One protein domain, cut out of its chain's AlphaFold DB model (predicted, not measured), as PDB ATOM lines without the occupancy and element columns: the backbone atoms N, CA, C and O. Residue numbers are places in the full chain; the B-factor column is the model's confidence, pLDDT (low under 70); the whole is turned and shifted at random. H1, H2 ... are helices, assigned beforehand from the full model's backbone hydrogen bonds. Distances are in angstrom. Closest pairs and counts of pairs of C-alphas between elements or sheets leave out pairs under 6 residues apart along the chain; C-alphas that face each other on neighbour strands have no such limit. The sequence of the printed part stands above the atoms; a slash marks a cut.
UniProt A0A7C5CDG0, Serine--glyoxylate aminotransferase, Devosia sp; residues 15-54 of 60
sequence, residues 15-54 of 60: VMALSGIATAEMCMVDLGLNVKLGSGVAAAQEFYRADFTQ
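Overview. This is residues 15 to 54 of the 60 residues of the protein "Serine--glyoxylate aminotransferase" of Devosia sp (UniProt A0A7C5CDG0). Two helices of equal residue count, H1 and H2, make a helical hairpin that is staggered along its length: H1 runs one way, residues 31 to 38 fold the chain back, and H2 runs the other way beside part of H1. The far end of H2, residues 49 to 54, sticks out past H1, and the whole is a rod spanning 38 by 18 by 7 A. Along the 40 printed residues the order is H1, H2, with no named strand, and the class is all helix. The whole is loose, with a radius of gyration of the C-alphas of 11.5 A.

Arrangement. Begin with H1, residues 15 to 30, and go on through the short link of eight residues to H2, residues 39 to 54. The two touch as a helical hairpin, with 8 pairs of C-alphas within 8 A. Look at Leu 18 and Val 41 for the closest C-alphas of the two helices, 5.9 A apart. H1 touches H2 with residues 18 to 25 alone, and H2 touches H1 with residues 40 to 45 alone. Their lines stand at a shallow tilt of 18 degrees, and they run opposite ways. In the backbones of H1 and H2, every O i to N i+4 pair is within hydrogen-bond range.

Along the chain. Find C-alpha 15 at (42.391, -47.042, -31.476); from there H1 runs 22.6 A to C-alpha 30 at (34.643, -25.898, -33.738). H2 runs from Ser 39 over 23.2 A to C-alpha 54 at (41.379, -60.727, -44.836).

Size, cuts and confidence. The two C-alphas farthest apart are those of Gly 32 and Gln 54, at 38.5 A. The printed part has no cut. Its mean pLDDT is 93.1, and the model's confidence is low, under 70, at residues 51 to 54.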
ATOM      1  N   VAL A  15      43.223 -47.888 -32.344       94.69
ATOM      2  CA  VAL A  15      42.391 -47.042 -31.476       94.69
ATOM      3  C   VAL A  15      43.033 -45.685 -31.174       94.69
ATOM      4  O   VAL A  15      42.317 -44.693 -31.052       94.69
ATOM      5  N   MET A  16      44.368 -45.601 -31.131       95.94
ATOM      6  CA  MET A  16      45.076 -44.322 -31.011       95.94
ATOM      7  C   MET A  16      44.938 -43.487 -32.292       95.94
ATOM      8  O   MET A  16      44.696 -42.278 -32.218       95.94
ATOM      9  N   ALA A  17      45.026 -44.121 -33.465       95.88
ATOM     10  CA  ALA A  17      44.761 -43.453 -34.739       95.88
ATOM     11  C   ALA A  17      43.319 -42.916 -34.801       95.88
ATOM     12  O   ALA A  17      43.114 -41.745 -35.133       95.88
ATOM     13  N   LEU A  18      42.331 -43.720 -34.385       97.38
ATOM     14  CA  LEU A  18      40.923 -43.314 -34.312       97.38
ATOM     15  C   LEU A  18      40.717 -42.093 -33.409       97.38
ATOM     16  O   LEU A  18      40.008 -41.164 -33.797       97.38
ATOM     17  N   SER A  19      41.367 -42.040 -32.240       97.56
ATOM     18  CA  SER A  19      41.294 -40.857 -31.371       97.56
ATOM     19  C   SER A  19      41.875 -39.596 -32.019       97.56
ATOM     20  O   SER A  19      41.327 -38.508 -31.835       97.56
ATOM     21  N   GLY A  20      42.930 -39.724 -32.831       96.75
ATOM     22  CA  GLY A  20      43.475 -38.611 -33.610       96.75
ATOM     23  C   GLY A  20      42.484 -38.082 -34.651       96.75
ATOM     24  O   GLY A  20      42.294 -36.872 -34.758       96.75
ATOM     25  N   ILE A  21      41.801 -38.982 -35.367       97.88
ATOM     26  CA  ILE A  21      40.776 -38.625 -36.361       97.88
ATOM     27  C   ILE A  21      39.590 -37.927 -35.687       97.88
ATOM     28  O   ILE A  21      39.202 -36.843 -36.116       97.88
ATOM     29  N   ALA A  22      39.064 -38.497 -34.600       98.38
ATOM     30  CA  ALA A  22      37.956 -37.907 -33.850       98.38
ATOM     31  C   ALA A  22      38.301 -36.500 -33.333       98.38
ATOM     32  O   ALA A  22      37.495 -35.577 -33.434       98.38
ATOM     33  N   THR A  23      39.528 -36.317 -32.834       97.94
ATOM     34  CA  THR A  23      40.019 -35.008 -32.378       97.94
ATOM     35  C   THR A  23      40.069 -33.999 -33.524       97.94
ATOM     36  O   THR A  23      39.644 -32.858 -33.355       97.94
ATOM     37  N   ALA A  24      40.541 -34.409 -34.705       97.75
ATOM     38  CA  ALA A  24      40.570 -33.539 -35.876       97.75
ATOM     39  C   ALA A  24      39.158 -33.128 -36.325       97.75
ATOM     40  O   ALA A  24      38.945 -31.958 -36.634       97.75
ATOM     41  N   GLU A  25      38.194 -34.053 -36.332       98.50
ATOM     42  CA  GLU A  25      36.799 -33.745 -36.670       98.50
ATOM     43  C   GLU A  25      36.180 -32.731 -35.703       98.50
ATOM     44  O   GLU A  25      35.589 -31.757 -36.166       98.50
ATOM     45  N   MET A  26      36.371 -32.906 -34.389       98.56
ATOM     46  CA  MET A  26      35.903 -31.942 -33.383       98.56
ATOM     47  C   MET A  26      36.505 -30.552 -33.622       98.56
ATOM     48  O   MET A  26      35.765 -29.584 -33.773       98.56
ATOM     49  N   CYS A  27      37.831 -30.460 -33.782       98.19
ATOM     50  CA  CYS A  27      38.504 -29.185 -34.049       98.19
ATOM     51  C   CYS A  27      38.012 -28.510 -35.339       98.19
ATOM     52  O   CYS A  27      37.870 -27.290 -35.383       98.19
ATOM     53  N   MET A  28      37.780 -29.275 -36.410       98.00
ATOM     54  CA  MET A  28      37.289 -28.719 -37.674       98.00
ATOM     55  C   MET A  28      35.873 -28.153 -37.528       98.00
ATOM     56  O   MET A  28      35.607 -27.063 -38.033       98.00
ATOM     57  N   VAL A  29      34.988 -28.850 -36.813       98.44
ATOM     58  CA  VAL A  29      33.631 -28.359 -36.529       98.44
ATOM     59  C   VAL A  29      33.669 -27.098 -35.666       98.44
ATOM     60  O   VAL A  29      33.004 -26.121 -36.008       98.44
ATOM     61  N   ASP A  30      34.493 -27.067 -34.617       98.44
ATOM     62  CA  ASP A  30      34.643 -25.898 -33.738       98.44
ATOM     63  C   ASP A  30      35.156 -24.658 -34.492       98.44
ATOM     64  O   ASP A  30      34.795 -23.524 -34.177       98.44
ATOM     65  N   LEU A  31      35.967 -24.867 -35.534       98.06
ATOM     66  CA  LEU A  31      36.461 -23.817 -36.428       98.06
ATOM     67  C   LEU A  31      35.467 -23.433 -37.541       98.06
ATOM     68  O   LEU A  31      35.795 -22.611 -38.400       98.06
ATOM     69  N   GLY A  32      34.262 -24.005 -37.547       98.00
ATOM     70  CA  GLY A  32      33.201 -23.685 -38.502       98.00
ATOM     71  C   GLY A  32      33.330 -24.379 -39.859       98.00
ATOM     72  O   GLY A  32      32.693 -23.953 -40.824       98.00
ATOM     73  N   LEU A  33      34.142 -25.437 -39.973       98.00
ATOM     74  CA  LEU A  33      34.184 -26.255 -41.182       98.00
ATOM     75  C   LEU A  33      32.975 -27.198 -41.212       98.00
ATOM     76  O   LEU A  33      32.573 -27.770 -40.201       98.00
ATOM     77  N   ASN A  34      32.424 -27.412 -42.408       97.81
ATOM     78  CA  ASN A  34      31.297 -28.318 -42.615       97.81
ATOM     79  C   ASN A  34      31.759 -29.786 -42.664       97.81
ATOM     80  O   ASN A  34      31.872 -30.378 -43.738       97.81
ATOM     81  N   VAL A  35      32.058 -30.355 -41.497       97.56
ATOM     82  CA  VAL A  35      32.458 -31.758 -41.324       97.56
ATOM     83  C   VAL A  35      31.378 -32.505 -40.549       97.56
ATOM     84  O   VAL A  35      30.908 -32.048 -39.509       97.56
ATOM     85  N   LYS A  36      30.989 -33.690 -41.033       98.50
ATOM     86  CA  LYS A  36      30.093 -34.586 -40.295       98.50
ATOM     87  C   LYS A  36      30.901 -35.348 -39.246       98.50
ATOM     88  O   LYS A  36      31.731 -36.178 -39.606       98.50
ATOM     89  N   LEU A  37      30.625 -35.103 -37.966       98.56
ATOM     90  CA  LEU A  37      31.264 -35.840 -36.873       98.56
ATOM     91  C   LEU A  37      31.087 -37.356 -37.040       98.56
ATOM     92  O   LEU A  37      29.996 -37.840 -37.357       98.56
ATOM     93  N   GLY A  38      32.171 -38.093 -36.818       98.44
ATOM     94  CA  GLY A  38      32.244 -39.545 -36.920       98.44
ATOM     95  C   GLY A  38      32.447 -40.078 -38.339       98.44
ATOM     96  O   GLY A  38      32.584 -41.288 -38.498       98.44
ATOM     97  N   SER A  39      32.473 -39.233 -39.372       98.50
ATOM     98  CA  SER A  39      32.578 -39.692 -40.765       98.50
ATOM     99  C   SER A  39      33.930 -40.337 -41.083       98.50
ATOM    100  O   SER A  39      33.975 -41.439 -41.629       98.50
ATOM    101  N   GLY A  40      35.032 -39.703 -40.687       98.06
ATOM    102  CA  GLY A  40      36.381 -40.233 -40.840       98.06
ATOM    103  C   GLY A  40      36.646 -41.403 -39.899       98.06
ATOM    104  O   GLY A  40      37.309 -42.361 -40.288       98.06
ATOM    105  N   VAL A  41      36.094 -41.358 -38.680       98.25
ATOM    106  CA  VAL A  41      36.201 -42.459 -37.710       98.25
ATOM    107  C   VAL A  41      35.544 -43.722 -38.265       98.25
ATOM    108  O   VAL A  41      36.175 -44.777 -38.260       98.25
ATOM    109  N   ALA A  42      34.319 -43.618 -38.790       98.25
ATOM    110  CA  ALA A  42      33.604 -44.746 -39.382       98.25
ATOM    111  C   ALA A  42      34.359 -45.331 -40.585       98.25
ATOM    112  O   ALA A  42      34.558 -46.541 -40.650       98.25
ATOM    113  N   ALA A  43      34.862 -44.479 -41.484       97.31
ATOM    114  CA  ALA A  43      35.645 -44.923 -42.636       97.31
ATOM    115  C   ALA A  43      36.935 -45.660 -42.222       97.31
ATOM    116  O   ALA A  43      37.271 -46.703 -42.781       97.31
ATOM    117  N   ALA A  44      37.649 -45.159 -41.209       96.31
ATOM    118  CA  ALA A  44      38.839 -45.827 -40.684       96.31
ATOM    119  C   ALA A  44      38.496 -47.167 -40.012       96.31
ATOM    120  O   ALA A  44      39.190 -48.160 -40.214       96.31
ATOM    121  N   GLN A  45      37.395 -47.225 -39.258       96.44
ATOM    122  CA  GLN A  45      36.906 -48.465 -38.656       96.44
ATOM    123  C   GLN A  45      36.534 -49.516 -39.707       96.44
ATOM    124  O   GLN A  45      36.848 -50.688 -39.517       96.44
ATOM    125  N   GLU A  46      35.890 -49.128 -40.809       95.44
ATOM    126  CA  GLU A  46      35.596 -50.035 -41.925       95.44
ATOM    127  C   GLU A  46      36.879 -50.647 -42.498       95.44
ATOM    128  O   GLU A  46      36.943 -51.864 -42.678       95.44
ATOM    129  N   PHE A  47      37.924 -49.835 -42.691       92.94
ATOM    130  CA  PHE A  47      39.229 -50.309 -43.152       92.94
ATOM    131  C   PHE A  47      39.875 -51.297 -42.170       92.94
ATOM    132  O   PHE A  47      40.212 -52.413 -42.560       92.94
ATOM    133  N   TYR A  48      39.982 -50.941 -40.886       91.19
ATOM    134  CA  TYR A  48      40.593 -51.816 -39.876       91.19
ATOM    135  C   TYR A  48      39.844 -53.148 -39.718       91.19
ATOM    136  O   TYR A  48      40.448 -54.199 -39.512       91.19
ATOM    137  N   ARG A  49      38.513 -53.139 -39.865       88.88
ATOM    138  CA  ARG A  49      37.701 -54.363 -39.820       88.88
ATOM    139  C   ARG A  49      37.859 -55.231 -41.068       88.88
ATOM    140  O   ARG A  49      37.806 -56.458 -40.958       88.88
ATOM    141  N   ALA A  50      38.033 -54.623 -42.238       79.75
ATOM    142  CA  ALA A  50      38.277 -55.351 -43.479       79.75
ATOM    143  C   ALA A  50      39.645 -56.052 -43.458       79.75
ATOM    144  O   ALA A  50      39.726 -57.230 -43.808       79.75
ATOM    145  N   ASP A  51      40.681 -55.375 -42.961       67.00
ATOM    146  CA  ASP A  51      42.033 -55.929 -42.804       67.00
ATOM    147  C   ASP A  51      42.056 -57.143 -41.854       67.00
ATOM    148  O   ASP A  51      42.609 -58.204 -42.166       67.00
ATOM    149  N   PHE A  52      41.316 -57.056 -40.741       59.88
ATOM    150  CA  PHE A  52      41.140 -58.186 -39.826       59.88
ATOM    151  C   PHE A  52      40.466 -59.396 -40.499       59.88
ATOM    152  O   PHE A  52      40.840 -60.546 -40.261       59.88
ATOM    153  N   THR A  53      39.489 -59.149 -41.376       61.12
ATOM    154  CA  THR A  53      38.742 -60.209 -42.075       61.12
ATOM    155  C   THR A  53      39.611 -60.920 -43.120       61.12
ATOM    156  O   THR A  53      39.539 -62.141 -43.264       61.12
ATOM    157  N   GLN A  54      40.479 -60.181 -43.815       58.00
ATOM    158  CA  GLN A  54      41.379 -60.727 -44.836       58.00
ATOM    159  C   GLN A  54      42.517 -61.563 -44.221       58.00
ATOM    160  O   GLN A  54      42.891 -62.615 -44.750       58.00
TER     161      GLN A  54